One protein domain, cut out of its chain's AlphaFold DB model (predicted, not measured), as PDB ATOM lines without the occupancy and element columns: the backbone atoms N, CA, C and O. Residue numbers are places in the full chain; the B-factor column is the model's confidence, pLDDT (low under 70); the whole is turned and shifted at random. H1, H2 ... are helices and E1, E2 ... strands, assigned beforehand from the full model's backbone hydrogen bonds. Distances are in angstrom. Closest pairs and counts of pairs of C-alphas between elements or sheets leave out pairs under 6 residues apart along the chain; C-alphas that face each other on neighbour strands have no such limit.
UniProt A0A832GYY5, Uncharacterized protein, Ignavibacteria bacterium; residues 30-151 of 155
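Overview. This is residues 30 to 151 of the 155 residues of an uncharacterized protein of Ignavibacteria bacterium (UniProt A0A832GYY5). A twisted six-stranded sheet forms the middle and curls round helix H5 on one face, with the short H1 beside H5; H3 runs along the opposite face, with the short H2 and H4 near its two ends. The 122 printed residues hold five named helices and six named strands, in the order H1 E1 E2 H2 H3 H4 E3 E4 E5 E6 H5. The sheet is antiparallel throughout, in the order E2 E1 E6 E5 E4 E3, and the class is mixed, helices and strands. The whole is compact, with a radius of gyration of the C-alphas of 13.5 A and spans of 41 by 27 by 25 A.

Along the chain. H1, residues 30 to 35, begins at C-alpha 30 (-30.813, -25.818, 47.143). E1, residues 40 to 46, is 20.4 A long, and E2 is residues 51 to 55. H2, residues 57 to 61, H3, residues 69 to 78 and 14.8 A long, and H4, residues 82 to 85, follow. E3 is residues 87 to 92. E4, residues 95 to 106, measures 32.6 A and bends by 50 degrees at residue 103. E5, residues 109 to 120, measures 34.3 A, and E6, residues 123 to 133, 32.0 A. H5, residues 140 to 151, is 16.5 A long and ends at C-alpha 151 (-37.973, -30.977, 50.709).

Arrangement. E3, E4, E5 and E6 form a meander, each strand the antiparallel neighbour of the one before; N 97 and O 90 are 2.9 A apart, N 102 and O 113 3.0 A, and N 116 and O 127 3.0 A. E1 is the antiparallel neighbour of E6, with N 43 and O 128 at 2.9 A, and forms a hairpin with edge strand E2, with N 53 and O 44 at 2.8 A. The sheet and its helices make three layers, with helices on both faces of the sheet: H1 and H5 on one face, H3 on the other. The closest C-alphas of H5 and E5 are those of Lys 142 and Phe 114, 5.4 A apart. H5, with residues 144 to 148 alone, touches H1 at a shallow tilt of 26 degrees, opposite ways; the closest C-alphas, of Ile 144 and Tyr 34, are 5.6 A apart. H3 has a height over the sheet of 8.4 A and runs along the strands, at 22 degrees to E6 on the local plane; the closest C-alphas of the two are those of Ala 69 and Ser 128, 5.3 A apart. H2 and H4 are on the same face as H3. H2 touches H3 only at the corner, C-alphas 60 and 69 being 5.1 A apart; H4 only just does so, with 3 pairs of C-alphas within 8 A, the closest those of Val 82 and Met 76 at 6.1 A. H3 and H5 are apart. In H2, H3 and H5 every O i to N i+4 pair is within hydrogen-bond range; H1 has 0 of 2, but 2 of 3 O i to N i+3 pairs, and H4 is too short for an i+4 pair.

Size, cuts and confidence. The C-alphas farthest apart, of Asn 108 and Asn 122, are 41.5 A apart. The printed part has no cut and no long link. Its mean pLDDT is 91.4, and residues 135 to 139 are under 70.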
ATOM      1  N   ASN A  30     -30.602 -24.381  47.292       82.50
ATOM      2  CA  ASN A  30     -30.813 -25.818  47.143       82.50
ATOM      3  C   ASN A  30     -31.982 -26.179  46.219       82.50
ATOM      4  O   ASN A  30     -32.071 -27.341  45.817       82.50
ATOM      5  N   PHE A  31     -32.879 -25.249  45.873       93.38
ATOM      6  CA  PHE A  31     -33.988 -25.551  44.966       93.38
ATOM      7  C   PHE A  31     -33.538 -25.682  43.517       93.38
ATOM      8  O   PHE A  31     -34.188 -26.408  42.764       93.38
ATOM      9  N   ARG A  32     -32.393 -25.093  43.134       92.50
ATOM     10  CA  ARG A  32     -31.859 -25.178  41.765       92.50
ATOM     11  C   ARG A  32     -31.788 -26.617  41.253       92.50
ATOM     12  O   ARG A  32     -32.119 -26.871  40.099       92.50
ATOM     13  N   LYS A  33     -31.427 -27.568  42.121       92.62
ATOM     14  CA  LYS A  33     -31.328 -28.996  41.773       92.62
ATOM     15  C   LYS A  33     -32.649 -29.606  41.290       92.62
ATOM     16  O   LYS A  33     -32.622 -30.573  40.542       92.62
ATOM     17  N   TYR A  34     -33.794 -29.059  41.709       93.50
ATOM     18  CA  TYR A  34     -35.107 -29.521  41.260       93.50
ATOM     19  C   TYR A  34     -35.462 -28.959  39.884       93.50
ATOM     20  O   TYR A  34     -36.062 -29.669  39.086       93.50
ATOM     21  N   PHE A  35     -35.042 -27.726  39.587       92.00
ATOM     22  CA  PHE A  35     -35.224 -27.109  38.270       92.00
ATOM     23  C   PHE A  35     -34.282 -27.698  37.208       92.00
ATOM     24  O   PHE A  35     -34.636 -27.733  36.028       92.00
ATOM     25  N   GLY A  36     -33.103 -28.185  37.612       89.31
ATOM     26  CA  GLY A  36     -32.093 -28.717  36.700       89.31
ATOM     27  C   GLY A  36     -31.595 -27.638  35.734       89.31
ATOM     28  O   GLY A  36     -31.103 -26.586  36.154       89.31
ATOM     29  N   GLU A  37     -31.747 -27.897  34.437       88.25
ATOM     30  CA  GLU A  37     -31.406 -26.959  33.355       88.25
ATOM     31  C   GLU A  37     -32.548 -26.003  32.979       88.25
ATOM     32  O   GLU A  37     -32.364 -25.102  32.148       88.25
ATOM     33  N   ASN A  38     -33.737 -26.209  33.554       90.00
ATOM     34  CA  ASN A  38     -34.872 -25.334  33.307       90.00
ATOM     35  C   ASN A  38     -34.689 -24.031  34.088       90.00
ATOM     36  O   ASN A  38     -34.186 -24.016  35.216       90.00
ATOM     37  N   ASN A  39     -35.117 -22.935  33.476       91.81
ATOM     38  CA  ASN A  39     -35.188 -21.644  34.132       91.81
ATOM     39  C   ASN A  39     -36.593 -21.468  34.716       91.81
ATOM     40  O   ASN A  39     -37.572 -21.948  34.146       91.81
ATOM     41  N   GLY A  40     -36.705 -20.835  35.873       94.19
ATOM     42  CA  GLY A  40     -37.989 -20.719  36.545       94.19
ATOM     43  C   GLY A  40     -37.869 -20.157  37.945       94.19
ATOM     44  O   GLY A  40     -36.772 -19.851  38.421       94.19
ATOM     45  N   CYS A  41     -39.020 -20.026  38.586       96.12
ATOM     46  CA  CYS A  41     -39.158 -19.408  39.889       96.12
ATOM     47  C   CYS A  41     -40.118 -20.194  40.776       96.12
ATOM     48  O   CYS A  41     -40.965 -20.945  40.296       96.12
ATOM     49  N   PHE A  42     -39.981 -20.024  42.083       97.38
ATOM     50  CA  PHE A  42     -40.900 -20.599  43.055       97.38
ATOM     51  C   PHE A  42     -41.111 -19.594  44.174       97.38
ATOM     52  O   PHE A  42     -40.143 -19.100  44.750       97.38
ATOM     53  N   VAL A  43     -42.369 -19.331  44.504       97.44
ATOM     54  CA  VAL A  43     -42.748 -18.549  45.675       97.44
ATOM     55  C   VAL A  43     -43.730 -19.342  46.517       97.44
ATOM     56  O   VAL A  43     -44.668 -19.950  46.004       97.44
ATOM     57  N   LEU A  44     -43.520 -19.298  47.827       97.44
ATOM     58  CA  LEU A  44     -44.430 -19.832  48.820       97.44
ATOM     59  C   LEU A  44     -44.600 -18.835  49.961       97.44
ATOM     60  O   LEU A  44     -43.625 -18.266  50.443       97.44
ATOM     61  N   TYR A  45     -45.838 -18.648  50.399       97.00
ATOM     62  CA  TYR A  45     -46.194 -17.859  51.568       97.00
ATOM     63  C   TYR A  45     -46.733 -18.768  52.670       97.00
ATOM     64  O   TYR A  45     -47.735 -19.457  52.476       97.00
ATOM     65  N   ASP A  46     -46.079 -18.744  53.829       95.31
ATOM     66  CA  ASP A  46     -46.557 -19.380  55.058       95.31
ATOM     67  C   ASP A  46     -47.507 -18.423  55.780       95.31
ATOM     68  O   ASP A  46     -47.093 -17.387  56.309       95.31
ATOM     69  N   VAL A  47     -48.797 -18.768  55.802       94.75
ATOM     70  CA  VAL A  47     -49.845 -17.907  56.363       94.75
ATOM     71  C   VAL A  47     -49.672 -17.709  57.869       94.75
ATOM     72  O   VAL A  47     -49.925 -16.615  58.380       94.75
ATOM     73  N   ASN A  48     -49.225 -18.741  58.581       93.06
ATOM     74  CA  ASN A  48     -49.137 -18.745  60.042       93.06
ATOM     75  C   ASN A  48     -48.003 -17.847  60.515       93.06
ATOM     76  O   ASN A  48     -48.169 -17.018  61.407       93.06
ATOM     77  N   ASN A  49     -46.849 -18.003  59.878       92.38
ATOM     78  CA  ASN A  49     -45.632 -17.306  60.259       92.38
ATOM     79  C   ASN A  49     -45.436 -15.991  59.483       92.38
ATOM     80  O   ASN A  49     -44.548 -15.206  59.825       92.38
ATOM     81  N   ARG A  50     -46.279 -15.729  58.474       93.19
ATOM     82  CA  ARG A  50     -46.304 -14.517  57.641       93.19
ATOM     83  C   ARG A  50     -44.963 -14.218  56.969       93.19
ATOM     84  O   ARG A  50     -44.494 -13.081  56.996       93.19
ATOM     85  N   TYR A  51     -44.340 -15.233  56.375       91.69
ATOM     86  CA  TYR A  51     -43.086 -15.076  55.635       91.69
ATOM     87  C   TYR A  51     -43.145 -15.752  54.267       91.69
ATOM     88  O   TYR A  51     -43.969 -16.633  54.020       91.69
ATOM     89  N   TYR A  52     -42.241 -15.317  53.391       93.25
ATOM     90  CA  TYR A  52     -42.068 -15.863  52.053       93.25
ATOM     91  C   TYR A  52     -40.829 -16.750  51.977       93.25
ATOM     92  O   TYR A  52     -39.781 -16.416  52.526       93.25
ATOM     93  N   ILE A  53     -40.945 -17.836  51.221       94.31
ATOM     94  CA  ILE A  53     -39.825 -18.597  50.675       94.31
ATOM     95  C   ILE A  53     -39.819 -18.334  49.176       94.31
ATOM     96  O   ILE A  53     -40.841 -18.532  48.518       94.31
ATOM     97  N   ARG A  54     -38.686 -17.880  48.639       94.62
ATOM     98  CA  ARG A  54     -38.561 -17.554  47.219       94.62
ATOM     99  C   ARG A  54     -37.293 -18.123  46.612       94.62
ATOM    100  O   ARG A  54     -36.232 -18.128  47.235       94.62
ATOM    101  N   TYR A  55     -37.419 -18.586  45.381       95.44
ATOM    102  CA  TYR A  55     -36.309 -18.974  44.533       95.44
ATOM    103  C   TYR A  55     -36.433 -18.248  43.200       95.44
ATOM    104  O   TYR A  55     -37.484 -18.307  42.561       95.44
ATOM    105  N   ASN A  56     -35.324 -17.623  42.797       94.06
ATOM    106  CA  ASN A  56     -35.225 -16.770  41.620       94.06
ATOM    107  C   ASN A  56     -36.184 -15.568  41.689       94.06
ATOM    108  O   ASN A  56     -37.174 -15.491  40.961       94.06
ATOM    109  N   ASP A  57     -35.881 -14.640  42.604       92.62
ATOM    110  CA  ASP A  57     -36.708 -13.458  42.882       92.62
ATOM    111  C   ASP A  57     -36.979 -12.612  41.635       92.62
ATOM    112  O   ASP A  57     -38.089 -12.108  41.468       92.62
ATOM    113  N   GLU A  58     -36.001 -12.482  40.740       92.88
ATOM    114  CA  GLU A  58     -36.169 -11.766  39.476       92.88
ATOM    115  C   GLU A  58     -37.327 -12.364  38.661       92.88
ATOM    116  O   GLU A  58     -38.276 -11.662  38.308       92.88
ATOM    117  N   LEU A  59     -37.321 -13.684  38.462       93.38
ATOM    118  CA  LEU A  59     -38.392 -14.369  37.740       93.38
ATOM    119  C   LEU A  59     -39.699 -14.474  38.533       93.38
ATOM    120  O   LEU A  59     -40.764 -14.529  37.923       93.38
ATOM    121  N   CYS A  60     -39.670 -14.466  39.869       95.50
ATOM    122  CA  CYS A  60     -40.897 -14.387  40.671       95.50
ATOM    123  C   CYS A  60     -41.676 -13.084  40.438       95.50
ATOM    124  O   CYS A  60     -42.890 -13.072  40.643       95.50
ATOM    125  N   ASN A  61     -40.991 -12.008  40.034       95.44
ATOM    126  CA  ASN A  61     -41.585 -10.702  39.738       95.44
ATOM    127  C   ASN A  61     -41.875 -10.490  38.243       95.44
ATOM    128  O   ASN A  61     -42.565  -9.535  37.883       95.44
ATOM    129  N   LYS A  62     -41.387 -11.373  37.363       93.75
ATOM    130  CA  LYS A  62     -41.697 -11.323  35.933       93.75
ATOM    131  C   LYS A  62     -43.138 -11.774  35.696       93.75
ATOM    132  O   LYS A  62     -43.585 -12.795  36.217       93.75
ATOM    133  N   LYS A  63     -43.863 -11.020  34.875       92.12
ATOM    134  CA  LYS A  63     -45.211 -11.384  34.442       92.12
ATOM    135  C   LYS A  63     -45.142 -12.494  33.395       92.12
ATOM    136  O   LYS A  63     -44.668 -12.292  32.280       92.12
ATOM    137  N   THR A  64     -45.595 -13.684  33.777       85.62
ATOM    138  CA  THR A  64     -45.739 -14.834  32.868       85.62
ATOM    139  C   THR A  64     -47.133 -14.907  32.245       85.62
ATOM    140  O   THR A  64     -47.352 -15.702  31.343       85.62
ATOM    141  N   ASP A  65     -48.057 -14.085  32.738       81.94
ATOM    142  CA  ASP A  65     -49.401 -13.819  32.220       81.94
ATOM    143  C   ASP A  65     -49.790 -12.387  32.660       81.94
ATOM    144  O   ASP A  65     -48.933 -11.522  32.828       81.94
ATOM    145  N   SER A  66     -51.064 -12.143  32.958       87.81
ATOM    146  CA  SER A  66     -51.585 -10.947  33.618       87.81
ATOM    147  C   SER A  66     -50.908 -10.658  34.969       87.81
ATOM    148  O   SER A  66     -50.778  -9.493  35.361       87.81
ATOM    149  N   LEU A  67     -50.452 -11.710  35.664       92.00
ATOM    150  CA  LEU A  67     -49.795 -11.653  36.972       92.00
ATOM    151  C   LEU A  67     -48.450 -12.392  36.954       92.00
ATOM    152  O   LEU A  67     -48.257 -13.379  36.243       92.00
ATOM    153  N   SER A  68     -47.534 -11.925  37.792       95.50
ATOM    154  CA  SER A  68     -46.331 -12.646  38.206       95.50
ATOM    155  C   SER A  68     -46.648 -13.716  39.257       95.50
ATOM    156  O   SER A  68     -47.746 -13.769  39.829       95.50
ATOM    157  N   ALA A  69     -45.671 -14.574  39.560       95.94
ATOM    158  CA  ALA A  69     -45.822 -15.576  40.611       95.94
ATOM    159  C   ALA A  69     -46.039 -14.925  41.992       95.94
ATOM    160  O   ALA A  69     -46.893 -15.384  42.755       95.94
ATOM    161  N   ASN A  70     -45.334 -13.823  42.287       95.94
ATOM    162  CA  ASN A  70     -45.528 -13.050  43.518       95.94
ATOM    163  C   ASN A  70     -46.940 -12.456  43.602       95.94
ATOM    164  O   ASN A  70     -47.635 -12.696  44.587       95.94
ATOM    165  N   GLU A  71     -47.396 -11.750  42.562       96.38
ATOM    166  CA  GLU A  71     -48.751 -11.170  42.530       96.38
ATOM    167  C   GLU A  71     -49.840 -12.250  42.640       96.38
ATOM    168  O   GLU A  71     -50.865 -12.040  43.285       96.38
ATOM    169  N   THR A  72     -49.605 -13.438  42.072       95.56
ATOM    170  CA  THR A  72     -50.517 -14.584  42.201       95.56
ATOM    171  C   THR A  72     -50.667 -15.021  43.662       95.56
ATOM    172  O   THR A  72     -51.783 -15.266  44.122       95.56
ATOM    173  N   VAL A  73     -49.564 -15.105  44.415       96.50
ATOM    174  CA  VAL A  73     -49.604 -15.445  45.846       96.50
ATOM    175  C   VAL A  73     -50.247 -14.335  46.676       96.50
ATOM    176  O   VAL A  73     -51.037 -14.647  47.567       96.50
ATOM    177  N   GLU A  74     -49.981 -13.062  46.367       96.31
ATOM    178  CA  GLU A  74     -50.682 -11.931  46.994       96.31
ATOM    179  C   GLU A  74     -52.197 -12.031  46.805       96.31
ATOM    180  O   GLU A  74     -52.954 -12.007  47.776       96.31
ATOM    181  N   LEU A  75     -52.640 -12.273  45.571       94.81
ATOM    182  CA  LEU A  75     -54.057 -12.406  45.262       94.81
ATOM    183  C   LEU A  75     -54.705 -13.586  46.006       94.81
ATOM    184  O   LEU A  75     -55.819 -13.453  46.512       94.81
ATOM    185  N   MET A  76     -54.015 -14.726  46.133       95.19
ATOM    186  CA  MET A  76     -54.522 -15.874  46.900       95.19
ATOM    187  C   MET A  76     -54.710 -15.563  48.392       95.19
ATOM    188  O   MET A  76     -55.613 -16.132  49.012       95.19
ATOM    189  N   LYS A  77     -53.891 -14.673  48.970       93.31
ATOM    190  CA  LYS A  77     -54.029 -14.244  50.373       93.31
ATOM    191  C   LYS A  77     -55.286 -13.412  50.594       93.31
ATOM    192  O   LYS A  77     -55.935 -13.556  51.628       93.31
ATOM    193  N   GLU A  78     -55.605 -12.541  49.645       92.69
ATOM    194  CA  GLU A  78     -56.684 -11.559  49.776       92.69
ATOM    195  C   GLU A  78     -58.031 -12.102  49.294       92.69
ATOM    196  O   GLU A  78     -59.080 -11.748  49.834       92.69
ATOM    197  N   ASN A  79     -58.014 -12.998  48.306       89.88
ATOM    198  CA  ASN A  79     -59.211 -13.451  47.619       89.88
ATOM    199  C   ASN A  79     -59.407 -14.969  47.733       89.88
ATOM    200  O   ASN A  79     -58.788 -15.770  47.030       89.88
ATOM    201  N   ARG A  80     -60.359 -15.375  48.582       82.69
ATOM    202  CA  ARG A  80     -60.728 -16.790  48.758       82.69
ATOM    203  C   ARG A  80     -61.365 -17.421  47.518       82.69
ATOM    204  O   ARG A  80     -61.336 -18.640  47.415       82.69
ATOM    205  N   TYR A  81     -61.921 -16.648  46.584       82.44
ATOM    206  CA  TYR A  81     -62.543 -17.215  45.383       82.44
ATOM    207  C   TYR A  81     -61.518 -17.854  44.448       82.44
ATOM    208  O   TYR A  81     -61.787 -18.926  43.921       82.44
ATOM    209  N   VAL A  82     -60.312 -17.286  44.348       83.31
ATOM    210  CA  VAL A  82     -59.199 -17.865  43.567       83.31
ATOM    211  C   VAL A  82     -58.852 -19.276  44.049       83.31
ATOM    212  O   VAL A  82     -58.448 -20.134  43.274       83.31
ATOM    213  N   GLN A  83     -59.062 -19.541  45.337       82.31
ATOM    214  CA  GLN A  83     -58.777 -20.826  45.969       82.31
ATOM    215  C   GLN A  83     -59.769 -21.927  45.566       82.31
ATOM    216  O   GLN A  83     -59.450 -23.112  45.692       82.31
ATOM    217  N   ASN A  84     -60.971 -21.552  45.115       84.88
ATOM    218  CA  ASN A  84     -62.022 -22.496  44.735       84.88
ATOM    219  C   ASN A  84     -61.776 -23.123  43.360       84.88
ATOM    220  O   ASN A  84     -62.301 -24.202  43.094       84.88
ATOM    221  N   ASP A  85     -60.940 -22.495  42.533       88.75
ATOM    222  CA  ASP A  85     -60.586 -22.981  41.196       88.75
ATOM    223  C   ASP A  85     -59.527 -24.099  41.230       88.75
ATOM    224  O   ASP A  85     -59.151 -24.641  40.187       88.75
ATOM    225  N   PHE A  86     -59.010 -24.439  42.415       94.19
ATOM    226  CA  PHE A  86     -57.972 -25.452  42.579       94.19
ATOM    227  C   PHE A  86     -58.551 -26.847  42.796       94.19
ATOM    228  O   PHE A  86     -59.352 -27.094  43.705       94.19
ATOM    229  N   ASN A  87     -58.051 -27.788  42.000       94.50
ATOM    230  CA  ASN A  87     -58.412 -29.192  42.082       94.50
ATOM    231  C   ASN A  87     -57.647 -29.874  43.213       94.50
ATOM    232  O   ASN A  87     -56.565 -29.440  43.600       94.50
ATOM    233  N   PHE A  88     -58.215 -30.945  43.762       94.38
ATOM    234  CA  PHE A  88     -57.463 -31.825  44.652       94.38
ATOM    235  C   PHE A  88     -56.396 -32.568  43.847       94.38
ATOM    236  O   PHE A  88     -56.724 -33.218  42.859       94.38
ATOM    237  N   GLU A  89     -55.142 -32.470  44.284       94.69
ATOM    238  CA  GLU A  89     -54.002 -33.062  43.578       94.69
ATOM    239  C   GLU A  89     -53.467 -34.292  44.315       94.69
ATOM    240  O   GLU A  89     -53.221 -35.325  43.695       94.69
ATOM    241  N   SER A  90     -53.298 -34.191  45.636       92.88
ATOM    242  CA  SER A  90     -52.742 -35.266  46.461       92.88
ATOM    243  C   SER A  90     -52.937 -35.011  47.957       92.88
ATOM    244  O   SER A  90     -53.160 -33.888  48.417       92.88
ATOM    245  N   GLU A  91     -52.810 -36.082  48.736       92.81
ATOM    246  CA  GLU A  91     -52.800 -36.063  50.196       92.81
ATOM    247  C   GLU A  91     -51.681 -36.979  50.694       92.81
ATOM    248  O   GLU A  91     -51.547 -38.110  50.227       92.81
ATOM    249  N   ASN A  92     -50.849 -36.475  51.604       87.75
ATOM    250  CA  ASN A  92     -49.713 -37.208  52.156       87.75
ATOM    251  C   ASN A  92     -49.424 -36.746  53.584       87.75
ATOM    252  O   ASN A  92     -49.363 -35.545  53.844       87.75
ATOM    253  N   SER A  93     -49.216 -37.692  54.505       73.56
ATOM    254  CA  SER A  93     -48.677 -37.429  55.849       73.56
ATOM    255  C   SER A  93     -49.393 -36.298  56.618       73.56
ATOM    256  O   SER A  93     -48.768 -35.541  57.354       73.56
ATOM    257  N   GLY A  94     -50.716 -36.165  56.447       88.31
ATOM    258  CA  GLY A  94     -51.527 -35.124  57.098       88.31
ATOM    259  C   GLY A  94     -51.553 -33.762  56.387       88.31
ATOM    260  O   GLY A  94     -52.076 -32.794  56.943       88.31
ATOM    261  N   SER A  95     -51.014 -33.684  55.169       95.25
ATOM    262  CA  SER A  95     -51.103 -32.531  54.275       95.25
ATOM    263  C   SER A  95     -52.039 -32.811  53.095       95.25
ATOM    264  O   SER A  95     -52.086 -33.923  52.570       95.25
ATOM    265  N   ARG A  96     -52.769 -31.788  52.649       96.81
ATOM    266  CA  ARG A  96     -53.655 -31.815  51.480       96.81
ATOM    267  C   ARG A  96     -53.207 -30.745  50.496       96.81
ATOM    268  O   ARG A  96     -53.244 -29.558  50.831       96.81
ATOM    269  N   LEU A  97     -52.819 -31.169  49.298       97.38
ATOM    270  CA  LEU A  97     -52.429 -30.300  48.195       97.38
ATOM    271  C   LEU A  97     -53.618 -30.099  47.257       97.38
ATOM    272  O   LEU A  97     -54.219 -31.051  46.753       97.38
ATOM    273  N   LYS A  98     -53.935 -28.832  47.006       97.50
ATOM    274  CA  LYS A  98     -54.798 -28.421  45.905       97.50
ATOM    275  C   LYS A  98     -54.027 -27.510  44.972       97.50
ATOM    276  O   LYS A  98     -53.287 -26.653  45.447       97.50
ATOM    277  N   GLY A  99     -54.236 -27.639  43.672       97.06
ATOM    278  CA  GLY A  99     -53.594 -26.756  42.714       97.06
ATOM    279  C   GLY A  99     -54.243 -26.777  41.345       97.06
ATOM    280  O   GLY A  99     -55.292 -27.383  41.128       97.06
ATOM    281  N   LYS A 100     -53.624 -26.035  40.435       95.25
ATOM    282  CA  LYS A 100     -53.995 -25.979  39.029       95.25
ATOM    283  C   LYS A 100     -52.742 -25.749  38.201       95.25
ATOM    284  O   LYS A 100     -51.971 -24.830  38.494       95.25
ATOM    285  N   SER A 101     -52.556 -26.584  37.185       94.38
ATOM    286  CA  SER A 101     -51.513 -26.397  36.179       94.38
ATOM    287  C   SER A 101     -52.054 -25.619  34.989       94.38
ATOM    288  O   SER A 101     -53.169 -25.873  34.535       94.38
ATOM    289  N   GLU A 102     -51.254 -24.703  34.455       92.62
ATOM    290  CA  GLU A 102     -51.584 -23.947  33.244       92.62
ATOM    291  C   GLU A 102     -50.334 -23.812  32.372       92.62
ATOM    292  O   GLU A 102     -49.237 -23.584  32.883       92.62
ATOM    293  N   LYS A 103     -50.502 -23.937  31.053       91.94
ATOM    294  CA  LYS A 103     -49.473 -23.579  30.072       91.94
ATOM    295  C   LYS A 103     -49.812 -22.211  29.507       91.94
ATOM    296  O   LYS A 103     -50.935 -22.009  29.049       91.94
ATOM    297  N   ILE A 104     -48.860 -21.291  29.558       90.94
ATOM    298  CA  ILE A 104     -49.069 -19.889  29.208       90.94
ATOM    299  C   ILE A 104     -47.957 -19.448  28.265       90.94
ATOM    300  O   ILE A 104     -46.793 -19.776  28.474       90.94
ATOM    301  N   MET A 105     -48.316 -18.705  27.225       89.56
ATOM    302  CA  MET A 105     -47.354 -18.010  26.375       89.56
ATOM    303  C   MET A 105     -47.248 -16.568  26.853       89.56
ATOM    304  O   MET A 105     -48.251 -15.858  26.863       89.56
ATOM    305  N   SER A 106     -46.046 -16.132  27.222       88.38
ATOM    306  CA  SER A 106     -45.753 -14.723  27.489       88.38
ATOM    307  C   SER A 106     -44.624 -14.278  26.578       88.38
ATOM    308  O   SER A 106     -43.549 -14.883  26.560       88.38
ATOM    309  N   GLU A 107     -44.907 -13.250  25.779       86.44
ATOM    310  CA  GLU A 107     -44.051 -12.798  24.683       86.44
ATOM    311  C   GLU A 107     -43.723 -13.966  23.733       86.44
ATOM    312  O   GLU A 107     -44.608 -14.483  23.055       86.44
ATOM    313  N   ASN A 108     -42.467 -14.416  23.725       87.12
ATOM    314  CA  ASN A 108     -41.970 -15.525  22.910       87.12
ATOM    315  C   ASN A 108     -41.507 -16.714  23.763       87.12
ATOM    316  O   ASN A 108     -40.736 -17.554  23.300       87.12
ATOM    317  N   THR A 109     -41.934 -16.778  25.023       88.69
ATOM    318  CA  THR A 109     -41.544 -17.831  25.958       88.69
ATOM    319  C   THR A 109     -42.779 -18.578  26.440       88.69
ATOM    320  O   THR A 109     -43.732 -17.990  26.954       88.69
ATOM    321  N   ALA A 110     -42.753 -19.897  26.272       90.75
ATOM    322  CA  ALA A 110     -43.740 -20.786  26.853       90.75
ATOM    323  C   ALA A 110     -43.389 -21.033  28.321       90.75
ATOM    324  O   ALA A 110     -42.251 -21.372  28.642       90.75
ATOM    325  N   TYR A 111     -44.367 -20.901  29.205       92.19
ATOM    326  CA  TYR A 111     -44.251 -21.257  30.609       92.19
ATOM    327  C   TYR A 111     -45.232 -22.369  30.933       92.19
ATOM    328  O   TYR A 111     -46.373 -22.380  30.470       92.19
ATOM    329  N   GLU A 112     -44.805 -23.272  31.798       93.62
ATOM    330  CA  GLU A 112     -45.723 -24.082  32.572       93.62
ATOM    331  C   GLU A 112     -45.767 -23.548  33.994       93.62
ATOM    332  O   GLU A 112     -44.735 -23.279  34.613       93.62
ATOM    333  N   THR A 113     -46.974 -23.400  34.514       94.88
ATOM    334  CA  THR A 113     -47.212 -22.923  35.865       94.88
ATOM    335  C   THR A 113     -47.949 -23.971  36.672       94.88
ATOM    336  O   THR A 113     -48.714 -24.773  36.135       94.88
ATOM    337  N   PHE A 114     -47.719 -23.948  37.977       96.19
ATOM    338  CA  PHE A 114     -48.523 -24.674  38.944       96.19
ATOM    339  C   PHE A 114     -48.690 -23.793  40.180       96.19
ATOM    340  O   PHE A 114     -47.722 -23.330  40.780       96.19
ATOM    341  N   LYS A 115     -49.935 -23.508  40.536       96.69
ATOM    342  CA  LYS A 115     -50.284 -22.625  41.654       96.69
ATOM    343  C   LYS A 115     -51.332 -23.292  42.515       96.69
ATOM    344  O   LYS A 115     -52.135 -24.080  42.009       96.69
ATOM    345  N   GLY A 116     -51.311 -23.009  43.809       97.62
ATOM    346  CA  GLY A 116     -52.197 -23.715  44.711       97.62
ATOM    347  C   GLY A 116     -51.962 -23.469  46.187       97.62
ATOM    348  O   GLY A 116     -51.354 -22.485  46.616       97.62
ATOM    349  N   ILE A 117     -52.511 -24.396  46.966       97.38
ATOM    350  CA  ILE A 117     -52.611 -24.327  48.416       97.38
ATOM    351  C   ILE A 117     -52.225 -25.672  49.002       97.38
ATOM    352  O   ILE A 117     -52.722 -26.714  48.572       97.38
ATOM    353  N   VAL A 118     -51.410 -25.632  50.048       97.25
ATOM    354  CA  VAL A 118     -51.179 -26.781  50.919       97.25
ATOM    355  C   VAL A 118     -51.801 -26.492  52.274       97.25
ATOM    356  O   VAL A 118     -51.553 -25.440  52.867       97.25
ATOM    357  N   LYS A 119     -52.624 -27.417  52.765       95.81
ATOM    358  CA  LYS A 119     -53.125 -27.403  54.144       95.81
ATOM    359  C   LYS A 119     -52.518 -28.571  54.896       95.81
ATOM    360  O   LYS A 119     -52.754 -29.708  54.502       95.81
ATOM    361  N   MET A 120     -51.773 -28.304  55.961       93.62
ATOM    362  CA  MET A 120     -51.131 -29.323  56.792       93.62
ATOM    363  C   MET A 120     -51.460 -29.051  58.254       93.62
ATOM    364  O   MET A 120     -51.035 -28.042  58.800       93.62
ATOM    365  N   GLN A 121     -52.224 -29.937  58.898       87.75
ATOM    366  CA  GLN A 121     -52.725 -29.714  60.265       87.75
ATOM    367  C   GLN A 121     -53.410 -28.334  60.408       87.75
ATOM    368  O   GLN A 121     -54.445 -28.101  59.783       87.75
ATOM    369  N   ASN A 122     -52.824 -27.418  61.190       88.94
ATOM    370  CA  ASN A 122     -53.303 -26.046  61.386       88.94
ATOM    371  C   ASN A 122     -52.572 -25.015  60.513       88.94
ATOM    372  O   ASN A 122     -52.803 -23.820  60.668       88.94
ATOM    373  N   GLU A 123     -51.708 -25.459  59.601       94.88
ATOM    374  CA  GLU A 123     -50.891 -24.607  58.752       94.88
ATOM    375  C   GLU A 123     -51.462 -24.505  57.333       94.88
ATOM    376  O   GLU A 123     -51.966 -25.475  56.759       94.88
ATOM    377  N   THR A 124     -51.402 -23.303  56.754       95.69
ATOM    378  CA  THR A 124     -51.789 -23.048  55.362       95.69
ATOM    379  C   THR A 124     -50.643 -22.382  54.619       95.69
ATOM    380  O   THR A 124     -50.050 -21.421  55.110       95.69
ATOM    381  N   TYR A 125     -50.386 -22.868  53.409       97.00
ATOM    382  CA  TYR A 125     -49.374 -22.337  52.511       97.00
ATOM    383  C   TYR A 125     -49.990 -22.023  51.158       97.00
ATOM    384  O   TYR A 125     -50.742 -22.836  50.622       97.00
ATOM    385  N   TYR A 126     -49.635 -20.874  50.596       97.75
ATOM    386  CA  TYR A 126     -49.974 -20.502  49.223       97.75
ATOM    387  C   TYR A 126     -48.713 -20.528  48.384       97.75
ATOM    388  O   TYR A 126     -47.693 -20.011  48.828       97.75
ATOM    389  N   PHE A 127     -48.764 -21.109  47.191       97.94
ATOM    390  CA  PHE A 127     -47.583 -21.205  46.340       97.94
ATOM    391  C   PHE A 127     -47.898 -20.917  44.878       97.94
ATOM    392  O   PHE A 127     -49.013 -21.135  44.402       97.94
ATOM    393  N   SER A 128     -46.874 -20.472  44.160       97.75
ATOM    394  CA  SER A 128     -46.880 -20.363  42.708       97.75
ATOM    395  C   SER A 128     -45.492 -20.706  42.170       97.75
ATOM    396  O   SER A 128     -44.478 -20.243  42.698       97.75
ATOM    397  N   ILE A 129     -45.447 -21.540  41.134       97.62
ATOM    398  CA  ILE A 129     -44.247 -21.855  40.359       97.62
ATOM    399  C   ILE A 129     -44.506 -21.552  38.888       97.62
ATOM    400  O   ILE A 129     -45.589 -21.832  38.372       97.62
ATOM    401  N   ALA A 130     -43.487 -21.020  38.220       95.75
ATOM    402  CA  ALA A 130     -43.439 -20.886  36.774       95.75
ATOM    403  C   ALA A 130     -42.102 -21.428  36.259       95.75
ATOM    404  O   ALA A 130     -41.046 -21.148  36.830       95.75
ATOM    405  N   VAL A 131     -42.152 -22.214  35.187       94.62
ATOM    406  CA  VAL A 131     -40.988 -22.848  34.561       94.62
ATOM    407  C   VAL A 131     -41.016 -22.552  33.071       94.62
ATOM    408  O   VAL A 131     -42.011 -22.830  32.408       94.62
ATOM    409  N   GLU A 132     -39.924 -22.004  32.548       92.69
ATOM    410  CA  GLU A 132     -39.736 -21.796  31.114       92.69
ATOM    411  C   GLU A 132     -39.608 -23.150  30.404       92.69
ATOM    412  O   GLU A 132     -38.765 -23.986  30.750       92.69
ATOM    413  N   LEU A 133     -40.443 -23.362  29.392       87.44
ATOM    414  CA  LEU A 133     -40.408 -24.531  28.530       87.44
ATOM    415  C   LEU A 133     -39.473 -24.249  27.352       87.44
ATOM    416  O   LEU A 133     -39.736 -23.373  26.531       87.44
ATOM    417  N   LYS A 134     -38.378 -25.010  27.274       78.25
ATOM    418  CA  LYS A 134     -37.460 -24.988  26.125       78.25
ATOM    419  C   LYS A 134     -37.940 -25.876  24.965       78.25
ATOM    420  O   LYS A 134     -37.594 -25.582  23.833       78.25
ATOM    421  N   ASP A 135     -38.770 -26.887  25.250       68.06
ATOM    422  CA  ASP A 135     -39.356 -27.838  24.290       68.06
ATOM    423  C   ASP A 135     -40.760 -28.296  24.744       68.06
ATOM    424  O   ASP A 135     -41.162 -28.072  25.888       68.06
ATOM    425  N   THR A 136     -41.510 -28.973  23.864       58.62
ATOM    426  CA  THR A 136     -42.902 -29.425  24.085       58.62
ATOM    427  C   THR A 136     -43.069 -30.582  25.082       58.62
ATOM    428  O   THR A 136     -44.204 -30.975  25.368       58.62
ATOM    429  N   SER A 137     -41.984 -31.140  25.632       53.84
ATOM    430  CA  SER A 137     -42.049 -32.340  26.471       53.84
ATOM    431  C   SER A 137     -42.295 -32.049  27.961       53.84
ATOM    432  O   SER A 137     -41.445 -31.467  28.642       53.84
ATOM    433  N   GLU A 138     -43.427 -32.595  28.415       63.25
ATOM    434  CA  GLU A 138     -43.880 -32.915  29.779       63.25
ATOM    435  C   GLU A 138     -44.052 -31.803  30.819       63.25
ATOM    436  O   GLU A 138     -43.419 -30.753  30.795       63.25
ATOM    437  N   ASN A 139     -44.993 -32.083  31.728       61.66
ATOM    438  CA  ASN A 139     -45.456 -31.200  32.786       61.66
ATOM    439  C   ASN A 139     -44.427 -31.122  33.934       61.66
ATOM    440  O   ASN A 139     -44.466 -31.912  34.875       61.66
ATOM    441  N   LYS A 140     -43.481 -30.188  33.860       86.44
ATOM    442  CA  LYS A 140     -42.368 -30.018  34.803       86.44
ATOM    443  C   LYS A 140     -42.744 -29.207  36.040       86.44
ATOM    444  O   LYS A 140     -42.207 -29.466  37.117       86.44
ATOM    445  N   ALA A 141     -43.632 -28.220  35.921       94.44
ATOM    446  CA  ALA A 141     -43.865 -27.260  37.007       94.44
ATOM    447  C   ALA A 141     -44.456 -27.924  38.258       94.44
ATOM    448  O   ALA A 141     -43.963 -27.710  39.369       94.44
ATOM    449  N   LYS A 142     -45.470 -28.782  38.082       95.38
ATOM    450  CA  LYS A 142     -46.100 -29.520  39.185       95.38
ATOM    451  C   LYS A 142     -45.103 -30.443  39.892       95.38
ATOM    452  O   LYS A 142     -45.002 -30.408  41.116       95.38
ATOM    453  N   ASP A 143     -44.326 -31.209  39.135       94.12
ATOM    454  CA  ASP A 143     -43.367 -32.163  39.695       94.12
ATOM    455  C   ASP A 143     -42.231 -31.472  40.454       94.12
ATOM    456  O   ASP A 143     -41.840 -31.910  41.540       94.12
ATOM    457  N   ILE A 144     -41.708 -30.368  39.911       95.50
ATOM    458  CA  ILE A 144     -40.708 -29.536  40.590       95.50
ATOM    459  C   ILE A 144     -41.297 -28.968  41.882       95.50
ATOM    460  O   ILE A 144     -40.649 -29.034  42.928       95.50
ATOM    461  N   CYS A 145     -42.533 -28.464  41.831       96.88
ATOM    462  CA  CYS A 145     -43.225 -27.942  43.002       96.88
ATOM    463  C   CYS A 145     -43.343 -29.000  44.099       96.88
ATOM    464  O   CYS A 145     -42.883 -28.762  45.210       96.88
ATOM    465  N   ILE A 146     -43.865 -30.189  43.783       95.56
ATOM    466  CA  ILE A 146     -44.016 -31.278  44.757       95.56
ATOM    467  C   ILE A 146     -42.657 -31.648  45.364       95.56
ATOM    468  O   ILE A 146     -42.542 -31.764  46.580       95.56
ATOM    469  N   LYS A 147     -41.584 -31.743  44.566       95.12
ATOM    470  CA  LYS A 147     -40.231 -32.001  45.096       95.12
ATOM    471  C   LYS A 147     -39.765 -30.917  46.076       95.12
ATOM    472  O   LYS A 147     -39.160 -31.250  47.097       95.12
ATOM    473  N   ILE A 148     -40.050 -29.645  45.791       95.69
ATOM    474  CA  ILE A 148     -39.740 -28.525  46.690       95.69
ATOM    475  C   ILE A 148     -40.575 -28.621  47.973       95.69
ATOM    476  O   ILE A 148     -39.996 -28.595  49.059       95.69
ATOM    477  N   LEU A 149     -41.896 -28.796  47.869       95.12
ATOM    478  CA  LEU A 149     -42.803 -28.937  49.015       95.12
ATOM    479  C   LEU A 149     -42.385 -30.114  49.922       95.12
ATOM    480  O   LEU A 149     -42.303 -29.957  51.142       95.12
ATOM    481  N   ASN A 150     -41.994 -31.247  49.333       93.50
ATOM    482  CA  ASN A 150     -41.492 -32.409  50.071       93.50
ATOM    483  C   ASN A 150     -40.155 -32.120  50.762       93.50
ATOM    484  O   ASN A 150     -39.937 -32.512  51.909       93.50
ATOM    485  N   SER A 151     -39.251 -31.388  50.104       92.56
ATOM    486  CA  SER A 151     -37.973 -30.977  50.709       92.56
ATOM    487  C   SER A 151     -38.156 -30.041  51.906       92.56
ATOM    488  O   SER A 151     -37.359 -30.061  52.846       92.56
TER     489      SER A 151